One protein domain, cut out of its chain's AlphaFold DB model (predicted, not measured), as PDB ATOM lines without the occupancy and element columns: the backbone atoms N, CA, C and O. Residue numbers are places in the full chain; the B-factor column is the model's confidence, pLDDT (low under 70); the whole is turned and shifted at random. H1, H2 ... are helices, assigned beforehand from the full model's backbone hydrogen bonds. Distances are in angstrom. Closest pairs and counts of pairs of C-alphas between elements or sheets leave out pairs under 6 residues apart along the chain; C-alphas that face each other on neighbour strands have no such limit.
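AT A GLANCE: This is residues 298 to 371 of the 371 residues of an uncharacterized protein of Verrucomicrobiaceae bacterium (UniProt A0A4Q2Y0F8). Helices H1, H2 and H3 form a bundle running up and down, each against the one before; H4 folds back on residues 339 to 343 of H3, and H5 crosses H3 near residues 332 to 336. The printed part has 74 residues, with five named helices in the order H1, H2, H3, H4, H5 along the chain and no named strand; the helices hold 64 of the 74 residues, and the class is all helix. The whole is compact, radius of gyration of the C-alphas 11.2 A, spanning 28 by 28 by 21 A.

HOW THE PARTS SIT: H1, residues 298 to 313, touches H2, residues 315 to 324, with 307 to 311 alone, a hairpin; the closest C-alphas, Ser 311 and Ala 318, are 5.0 A apart. H3, residues 329 to 345, the hub, touches H1, closest C-alphas Gly 304 and Thr 334, 4.6 A. H5, residues 359 to 369, is about perpendicular to H3, 77 degrees. Every O i to N i+4 pair is within hydrogen-bond range in H2, H3 and H5; in H1, 11 of 12.

IN THESE COORDINATES: H1, 23.2 A long, begins at C-alpha 298 (143.539, 122.277, 158.007). H3 is 24.7 A long. H4, residues 347 to 356, has every such pair within range too. H5 ends at C-alpha 369 (131.542, 114.209, 171.675).

THE WHOLE: The printed part has no cut, and its links are tight. Residue 371 is under 70 in pLDDT.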
ATOM      1  N   SER A 298     144.062 121.343 159.009       75.81
ATOM      2  CA  SER A 298     143.539 122.277 158.007       75.81
ATOM      3  C   SER A 298     142.426 121.664 157.145       75.81
ATOM      4  O   SER A 298     141.342 122.240 157.068       75.81
ATOM      5  N   LEU A 299     142.614 120.470 156.564       85.06
ATOM      6  CA  LEU A 299     141.574 119.817 155.744       85.06
ATOM      7  C   LEU A 299     140.295 119.524 156.531       85.06
ATOM      8  O   LEU A 299     139.192 119.723 156.020       85.06
ATOM      9  N   MET A 300     140.437 119.077 157.778       88.62
ATOM     10  CA  MET A 300     139.308 118.818 158.666       88.62
ATOM     11  C   MET A 300     138.506 120.095 158.951       88.62
ATOM     12  O   MET A 300     137.277 120.098 158.833       88.62
ATOM     13  N   SER A 301     139.193 121.198 159.255       87.50
ATOM     14  CA  SER A 301     138.567 122.508 159.453       87.50
ATOM     15  C   SER A 301     137.861 123.011 158.186       87.50
ATOM     16  O   SER A 301     136.691 123.395 158.240       87.50
ATOM     17  N   ILE A 302     138.526 122.926 157.025       88.25
ATOM     18  CA  ILE A 302     137.973 123.367 155.735       88.25
ATOM     19  C   ILE A 302     136.715 122.565 155.371       88.25
ATOM     20  O   ILE A 302     135.707 123.153 154.978       88.25
ATOM     21  N   ALA A 303     136.740 121.240 155.543       92.19
ATOM     22  CA  ALA A 303     135.590 120.377 155.276       92.19
ATOM     23  C   ALA A 303     134.393 120.698 156.190       92.19
ATOM     24  O   ALA A 303     133.255 120.766 155.722       92.19
ATOM     25  N   GLY A 304     134.652 120.968 157.475       91.75
ATOM     26  CA  GLY A 304     133.628 121.412 158.423       91.75
ATOM     27  C   GLY A 304     133.010 122.763 158.043       91.75
ATOM     28  O   GLY A 304     131.792 122.916 158.082       91.75
ATOM     29  N   ALA A 305     133.817 123.733 157.611       89.19
ATOM     30  CA  ALA A 305     133.303 125.024 157.152       89.19
ATOM     31  C   ALA A 305     132.492 124.901 155.849       89.19
ATOM     32  O   ALA A 305     131.449 125.540 155.702       89.19
ATOM     33  N   HIS A 306     132.952 124.065 154.911       91.00
ATOM     34  CA  HIS A 306     132.266 123.823 153.644       91.00
ATOM     35  C   HIS A 306     130.880 123.206 153.852       91.00
ATOM     36  O   HIS A 306     129.910 123.754 153.331       91.00
ATOM     37  N   VAL A 307     130.751 122.146 154.665       92.25
ATOM     38  CA  VAL A 307     129.439 121.507 154.879       92.25
ATOM     39  C   VAL A 307     128.429 122.455 155.506       92.25
ATOM     40  O   VAL A 307     127.258 122.423 155.148       92.25
ATOM     41  N   VAL A 308     128.872 123.331 156.412       89.25
ATOM     42  CA  VAL A 308     127.988 124.312 157.045       89.25
ATOM     43  C   VAL A 308     127.450 125.284 155.997       89.25
ATOM     44  O   VAL A 308     126.233 125.443 155.914       89.25
ATOM     45  N   ARG A 309     128.311 125.858 155.142       86.44
ATOM     46  CA  ARG A 309     127.870 126.745 154.049       86.44
ATOM     47  C   ARG A 309     126.997 126.041 153.016       86.44
ATOM     48  O   ARG A 309     126.034 126.630 152.538       86.44
ATOM     49  N   LEU A 310     127.335 124.804 152.659       86.69
ATOM     50  CA  LEU A 310     126.529 124.017 151.733       86.69
ATOM     51  C   LEU A 310     125.141 123.784 152.336       86.69
ATOM     52  O   LEU A 310     124.137 124.042 151.686       86.69
ATOM     53  N   SER A 311     125.076 123.428 153.621       87.19
ATOM     54  CA  SER A 311     123.825 123.118 154.313       87.19
ATOM     55  C   SER A 311     122.890 124.306 154.527       87.19
ATOM     56  O   SER A 311     121.687 124.102 154.643       87.19
ATOM     57  N   THR A 312     123.408 125.536 154.597       83.31
ATOM     58  CA  THR A 312     122.560 126.732 154.714       83.31
ATOM     59  C   THR A 312     121.885 127.099 153.395       83.31
ATOM     60  O   THR A 312     120.914 127.851 153.408       83.31
ATOM     61  N   ARG A 313     122.384 126.577 152.269       80.56
ATOM     62  CA  ARG A 313     121.880 126.860 150.918       80.56
ATOM     63  C   ARG A 313     121.104 125.694 150.335       80.56
ATOM     64  O   ARG A 313     119.988 125.873 149.867       80.56
ATOM     65  N   ASP A 314     121.706 124.515 150.393       83.81
ATOM     66  CA  ASP A 314     121.162 123.264 149.896       83.81
ATOM     67  C   ASP A 314     121.410 122.150 150.933       83.81
ATOM     68  O   ASP A 314     122.437 121.457 150.914       83.81
ATOM     69  N   PRO A 315     120.476 121.985 151.890       84.56
ATOM     70  CA  PRO A 315     120.540 120.929 152.894       84.56
ATOM     71  C   PRO A 315     120.649 119.518 152.297       84.56
ATOM     72  O   PRO A 315     121.282 118.656 152.908       84.56
ATOM     73  N   ALA A 316     120.050 119.273 151.126       84.75
ATOM     74  CA  ALA A 316     120.075 117.964 150.481       84.75
ATOM     75  C   ALA A 316     121.468 117.672 149.908       84.75
ATOM     76  O   ALA A 316     122.057 116.643 150.245       84.75
ATOM     77  N   ALA A 317     122.046 118.621 149.165       86.81
ATOM     78  CA  ALA A 317     123.408 118.499 148.648       86.81
ATOM     79  C   ALA A 317     124.448 118.350 149.771       86.81
ATOM     80  O   ALA A 317     125.420 117.611 149.620       86.81
ATOM     81  N   ALA A 318     124.245 118.996 150.926       90.81
ATOM     82  CA  ALA A 318     125.127 118.829 152.082       90.81
ATOM     83  C   ALA A 318     125.128 117.392 152.620       90.81
ATOM     84  O   ALA A 318     126.189 116.855 152.940       90.81
ATOM     85  N   VAL A 319     123.955 116.756 152.701       90.00
ATOM     86  CA  VAL A 319     123.841 115.351 153.120       90.00
ATOM     87  C   VAL A 319     124.469 114.422 152.091       90.00
ATOM     88  O   VAL A 319     125.230 113.530 152.467       90.00
ATOM     89  N   GLU A 320     124.187 114.635 150.806       90.81
ATOM     90  CA  GLU A 320     124.787 113.856 149.719       90.81
ATOM     91  C   GLU A 320     126.315 113.941 149.746       90.81
ATOM     92  O   GLU A 320     126.992 112.913 149.695       90.81
ATOM     93  N   TRP A 321     126.859 115.145 149.925       94.56
ATOM     94  CA  TRP A 321     128.299 115.358 150.017       94.56
ATOM     95  C   TRP A 321     128.916 114.699 151.255       94.56
ATOM     96  O   TRP A 321     129.940 114.034 151.158       94.56
ATOM     97  N   VAL A 322     128.285 114.800 152.430       95.31
ATOM     98  CA  VAL A 322     128.779 114.105 153.634       95.31
ATOM     99  C   VAL A 322     128.784 112.586 153.453       95.31
ATOM    100  O   VAL A 322     129.690 111.903 153.940       95.31
ATOM    101  N   ASN A 323     127.789 112.054 152.746       91.12
ATOM    102  CA  ASN A 323     127.698 110.629 152.456       91.12
ATOM    103  C   ASN A 323     128.769 110.160 151.463       91.12
ATOM    104  O   ASN A 323     129.182 109.003 151.554       91.12
ATOM    105  N   SER A 324     129.249 111.034 150.570       93.19
ATOM    106  CA  SER A 324     130.323 110.714 149.623       93.19
ATOM    107  C   SER A 324     131.726 110.748 150.239       93.19
ATOM    108  O   SER A 324     132.668 110.247 149.628       93.19
ATOM    109  N   LEU A 325     131.886 111.286 151.456       95.38
ATOM    110  CA  LEU A 325     133.193 111.352 152.109       95.38
ATOM    111  C   LEU A 325     133.752 109.952 152.435       95.38
ATOM    112  O   LEU A 325     133.016 109.093 152.949       95.38
ATOM    113  N   PRO A 326     135.068 109.732 152.245       94.31
ATOM    114  CA  PRO A 326     135.722 108.496 152.656       94.31
ATOM    115  C   PRO A 326     135.699 108.340 154.183       94.31
ATOM    116  O   PRO A 326     135.688 109.316 154.937       94.31
ATOM    117  N   ALA A 327     135.693 107.095 154.665       91.19
ATOM    118  CA  ALA A 327     135.683 106.813 156.098       91.19
ATOM    119  C   ALA A 327     136.948 107.364 156.788       91.19
ATOM    120  O   ALA A 327     138.065 107.141 156.325       91.19
ATOM    121  N   GLY A 328     136.780 108.055 157.919       90.31
ATOM    122  CA  GLY A 328     137.898 108.615 158.678       90.31
ATOM    123  C   GLY A 328     137.502 109.739 159.636       90.31
ATOM    124  O   GLY A 328     136.325 110.077 159.797       90.31
ATOM    125  N   GLU A 329     138.513 110.334 160.271       89.44
ATOM    126  CA  GLU A 329     138.340 111.431 161.233       89.44
ATOM    127  C   GLU A 329     137.699 112.660 160.584       89.44
ATOM    128  O   GLU A 329     136.763 113.223 161.144       89.44
ATOM    129  N   THR A 330     138.120 113.020 159.367       91.44
ATOM    130  CA  THR A 330     137.550 114.156 158.635       91.44
ATOM    131  C   THR A 330     136.062 113.969 158.348       91.44
ATOM    132  O   THR A 330     135.295 114.893 158.592       91.44
ATOM    133  N   LYS A 331     135.614 112.777 157.925       94.50
ATOM    134  CA  LYS A 331     134.179 112.493 157.744       94.50
ATOM    135  C   LYS A 331     133.405 112.642 159.050       94.50
ATOM    136  O   LYS A 331     132.387 113.326 159.075       94.50
ATOM    137  N   THR A 332     133.917 112.056 160.131       94.62
ATOM    138  CA  THR A 332     133.284 112.133 161.460       94.62
ATOM    139  C   THR A 332     133.180 113.587 161.933       94.62
ATOM    140  O   THR A 332     132.145 114.024 162.436       94.62
ATOM    141  N   TRP A 333     134.239 114.371 161.729       93.62
ATOM    142  CA  TRP A 333     134.259 115.795 162.042       93.62
ATOM    143  C   TRP A 333     133.253 116.588 161.207       93.62
ATOM    144  O   TRP A 333     132.492 117.388 161.753       93.62
ATOM    145  N   THR A 334     133.206 116.362 159.896       95.38
ATOM    146  CA  THR A 334     132.244 117.017 159.007       95.38
ATOM    147  C   THR A 334     130.809 116.667 159.400       95.38
ATOM    148  O   THR A 334     129.975 117.564 159.512       95.38
ATOM    149  N   GLN A 335     130.531 115.395 159.711       96.00
ATOM    150  CA  GLN A 335     129.233 114.958 160.225       96.00
ATOM    151  C   GLN A 335     128.852 115.707 161.507       96.00
ATOM    152  O   GLN A 335     127.731 116.203 161.620       96.00
ATOM    153  N   ARG A 336     129.797 115.859 162.447       94.94
ATOM    154  CA  ARG A 336     129.587 116.629 163.683       94.94
ATOM    155  C   ARG A 336     129.239 118.088 163.398       94.94
ATOM    156  O   ARG A 336     128.348 118.628 164.046       94.94
ATOM    157  N   ASN A 337     129.932 118.729 162.456       93.31
ATOM    158  CA  ASN A 337     129.692 120.134 162.115       93.31
ATOM    159  C   ASN A 337     128.330 120.337 161.445       93.31
ATOM    160  O   ASN A 337     127.601 121.244 161.840       93.31
ATOM    161  N   LEU A 338     127.949 119.466 160.504       93.19
ATOM    162  CA  LEU A 338     126.615 119.503 159.898       93.19
ATOM    163  C   LEU A 338     125.523 119.302 160.957       93.19
ATOM    164  O   LEU A 338     124.576 120.083 161.034       93.19
ATOM    165  N   LEU A 339     125.699 118.308 161.833       92.69
ATOM    166  CA  LEU A 339     124.761 118.020 162.912       92.69
ATOM    167  C   LEU A 339     124.642 119.187 163.897       92.69
ATOM    168  O   LEU A 339     123.539 119.530 164.304       92.69
ATOM    169  N   GLY A 340     125.767 119.792 164.283       88.12
ATOM    170  CA  GLY A 340     125.802 120.952 165.172       88.12
ATOM    171  C   GLY A 340     125.095 122.161 164.565       88.12
ATOM    172  O   GLY A 340     124.284 122.791 165.241       88.12
ATOM    173  N   ASN A 341     125.334 122.426 163.277       87.06
ATOM    174  CA  ASN A 341     124.652 123.487 162.546       87.06
ATOM    175  C   ASN A 341     123.139 123.242 162.503       87.06
ATOM    176  O   ASN A 341     122.357 124.093 162.911       87.06
ATOM    177  N   TRP A 342     122.696 122.051 162.097       85.94
ATOM    178  CA  TRP A 342     121.266 121.742 162.049       85.94
ATOM    179  C   TRP A 342     120.616 121.698 163.427       85.94
ATOM    180  O   TRP A 342     119.497 122.163 163.559       85.94
ATOM    181  N   LYS A 343     121.297 121.239 164.483       87.19
ATOM    182  CA  LYS A 343     120.752 121.291 165.853       87.19
ATOM    183  C   LYS A 343     120.418 122.717 166.295       87.19
ATOM    184  O   LYS A 343     119.528 122.884 167.121       87.19
ATOM    185  N   GLN A 344     121.090 123.727 165.747       80.38
ATOM    186  CA  GLN A 344     120.792 125.130 166.023       80.38
ATOM    187  C   GLN A 344     119.544 125.637 165.277       80.38
ATOM    188  O   GLN A 344     118.808 126.447 165.836       80.38
ATOM    189  N   TYR A 345     119.300 125.176 164.043       78.00
ATOM    190  CA  TYR A 345     118.243 125.709 163.163       78.00
ATOM    191  C   TYR A 345     117.014 124.795 163.018       78.00
ATOM    192  O   TYR A 345     115.888 125.284 163.004       78.00
ATOM    193  N   ASP A 346     117.214 123.480 162.938       78.69
ATOM    194  CA  ASP A 346     116.182 122.440 162.886       78.69
ATOM    195  C   ASP A 346     116.614 121.189 163.694       78.69
ATOM    196  O   ASP A 346     117.132 120.202 163.149       78.69
ATOM    197  N   PRO A 347     116.384 121.192 165.023       81.69
ATOM    198  CA  PRO A 347     116.716 120.065 165.894       81.69
ATOM    199  C   PRO A 347     116.034 118.749 165.494       81.69
ATOM    200  O   PRO A 347     116.561 117.667 165.767       81.69
ATOM    201  N   LYS A 348     114.855 118.821 164.860       82.62
ATOM    202  CA  LYS A 348     114.083 117.641 164.459       82.62
ATOM    203  C   LYS A 348     114.721 116.982 163.240       82.62
ATOM    204  O   LYS A 348     114.931 115.767 163.268       82.62
ATOM    205  N   ALA A 349     115.065 117.761 162.214       81.00
ATOM    206  CA  ALA A 349     115.797 117.269 161.050       81.00
ATOM    207  C   ALA A 349     117.181 116.737 161.443       81.00
ATOM    208  O   ALA A 349     117.559 115.648 161.016       81.00
ATOM    209  N   ALA A 350     117.889 117.432 162.340       84.81
ATOM    210  CA  ALA A 350     119.171 116.975 162.871       84.81
ATOM    211  C   ALA A 350     119.067 115.593 163.535       84.81
ATOM    212  O   ALA A 350     119.843 114.692 163.223       84.81
ATOM    213  N   GLY A 351     118.074 115.395 164.411       88.81
ATOM    214  CA  GLY A 351     117.852 114.110 165.075       88.81
ATOM    215  C   GLY A 351     117.393 112.998 164.125       88.81
ATOM    216  O   GLY A 351     117.719 111.831 164.346       88.81
ATOM    217  N   ALA A 352     116.647 113.330 163.068       88.81
ATOM    218  CA  ALA A 352     116.259 112.369 162.037       88.81
ATOM    219  C   ALA A 352     117.468 111.929 161.198       88.81
ATOM    220  O   ALA A 352     117.673 110.731 160.999       88.81
ATOM    221  N   TRP A 353     118.302 112.881 160.775       89.88
ATOM    222  CA  TRP A 353     119.516 112.598 160.019       89.88
ATOM    223  C   TRP A 353     120.531 111.803 160.845       89.88
ATOM    224  O   TRP A 353     121.006 110.770 160.379       89.88
ATOM    225  N   GLU A 354     120.767 112.182 162.104       92.75
ATOM    226  CA  GLU A 354     121.641 111.448 163.033       92.75
ATOM    227  C   GLU A 354     121.228 109.976 163.162       92.75
ATOM    228  O   GLU A 354     122.077 109.091 163.130       92.75
ATOM    229  N   LYS A 355     119.919 109.690 163.231       93.38
ATOM    230  CA  LYS A 355     119.388 108.316 163.275       93.38
ATOM    231  C   LYS A 355     119.526 107.559 161.955       93.38
ATOM    232  O   LYS A 355     119.581 106.332 161.987       93.38
ATOM    233  N   SER A 356     119.563 108.267 160.826       92.38
ATOM    234  CA  SER A 356     119.746 107.674 159.497       92.38
ATOM    235  C   SER A 356     121.194 107.261 159.216       92.38
ATOM    236  O   SER A 356     121.435 106.453 158.322       92.38
ATOM    237  N   LEU A 357     122.156 107.778 159.992       92.75
ATOM    238  CA  LEU A 357     123.568 107.455 159.820       92.75
ATOM    239  C   LEU A 357     123.860 105.968 160.117       92.75
ATOM    240  O   LEU A 357     123.291 105.390 161.059       92.75
ATOM    241  N   PRO A 358     124.807 105.352 159.382       93.56
ATOM    242  CA  PRO A 358     125.293 104.009 159.681       93.56
ATOM    243  C   PRO A 358     125.714 103.856 161.149       93.56
ATOM    244  O   PRO A 358     126.212 104.791 161.776       93.56
ATOM    245  N   ALA A 359     125.557 102.654 161.712       93.25
ATOM    246  CA  ALA A 359     125.889 102.400 163.119       93.25
ATOM    247  C   ALA A 359     127.354 102.740 163.464       93.25
ATOM    248  O   ALA A 359     127.622 103.258 164.546       93.25
ATOM    249  N   ALA A 360     128.283 102.496 162.532       92.06
ATOM    250  CA  ALA A 360     129.694 102.845 162.691       92.06
ATOM    251  C   ALA A 360     129.916 104.366 162.803       92.06
ATOM    252  O   ALA A 360     130.652 104.806 163.685       92.06
ATOM    253  N   ASP A 361     129.232 105.158 161.973       92.00
ATOM    254  CA  ASP A 361     129.333 106.623 161.967       92.00
ATOM    255  C   ASP A 361     128.732 107.221 163.249       92.00
ATOM    256  O   ASP A 361     129.352 108.068 163.893       92.00
ATOM    257  N   ARG A 362     127.574 106.712 163.699       93.44
ATOM    258  CA  ARG A 362     126.975 107.111 164.987       93.44
ATOM    259  C   ARG A 362     127.916 106.836 166.163       93.44
ATOM    260  O   ARG A 362     128.146 107.712 166.992       93.44
ATOM    261  N   ALA A 363     128.531 105.653 166.199       92.56
ATOM    262  CA  ALA A 363     129.495 105.308 167.241       92.56
ATOM    263  C   ALA A 363     130.763 106.185 167.198       92.56
ATOM    264  O   ALA A 363     131.351 106.468 168.245       92.56
ATOM    265  N   ALA A 364     131.209 106.608 166.010       91.25
ATOM    266  CA  ALA A 364     132.339 107.524 165.857       91.25
ATOM    267  C   ALA A 364     132.004 108.936 166.370       91.25
ATOM    268  O   ALA A 364     132.801 109.521 167.109       91.25
ATOM    269  N   LEU A 365     130.807 109.446 166.060       90.69
ATOM    270  CA  LEU A 365     130.299 110.723 166.574       90.69
ATOM    271  C   LEU A 365     130.184 110.727 168.104       90.69
ATOM    272  O   LEU A 365     130.650 111.665 168.752       90.69
ATOM    273  N   ASP A 366     129.647 109.656 168.693       89.75
ATOM    274  CA  ASP A 366     129.534 109.512 170.149       89.75
ATOM    275  C   ASP A 366     130.897 109.554 170.849       89.75
ATOM    276  O   ASP A 366     131.035 110.136 171.926       89.75
ATOM    277  N   LYS A 367     131.922 108.939 170.249       88.69
ATOM    278  CA  LYS A 367     133.294 108.978 170.775       88.69
ATOM    279  C   LYS A 367     133.897 110.378 170.690       88.69
ATOM    280  O   LYS A 367     134.615 110.772 171.605       88.69
ATOM    281  N   LEU A 368     133.620 111.110 169.612       84.38
ATOM    282  CA  LEU A 368     134.135 112.461 169.396       84.38
ATOM    283  C   LEU A 368     133.514 113.485 170.357       84.38
ATOM    284  O   LEU A 368     134.204 114.410 170.757       84.38
ATOM    285  N   ASN A 369     132.247 113.310 170.747       77.75
ATOM    286  CA  ASN A 369     131.542 114.209 171.675       77.75
ATOM    287  C   ASN A 369     131.889 113.981 173.161       77.75
ATOM    288  O   ASN A 369     131.511 114.787 174.006       77.75
ATOM    289  N   LYS A 370     132.550 112.863 173.492       75.12
ATOM    290  CA  LYS A 370     132.980 112.509 174.861       75.12
ATOM    291  C   LYS A 370     134.424 112.920 175.176       75.12
ATOM    292  O   LYS A 370     134.863 112.725 176.309       75.12
ATOM    293  N   LYS A 371     135.156 113.404 174.175       55.38
ATOM    294  CA  LYS A 371     136.466 114.048 174.313       55.38
ATOM    295  C   LYS A 371     136.263 115.551 174.396       55.38
ATOM    296  O   LYS A 371     137.060 116.180 175.119       55.38
TER     297      LYS A 371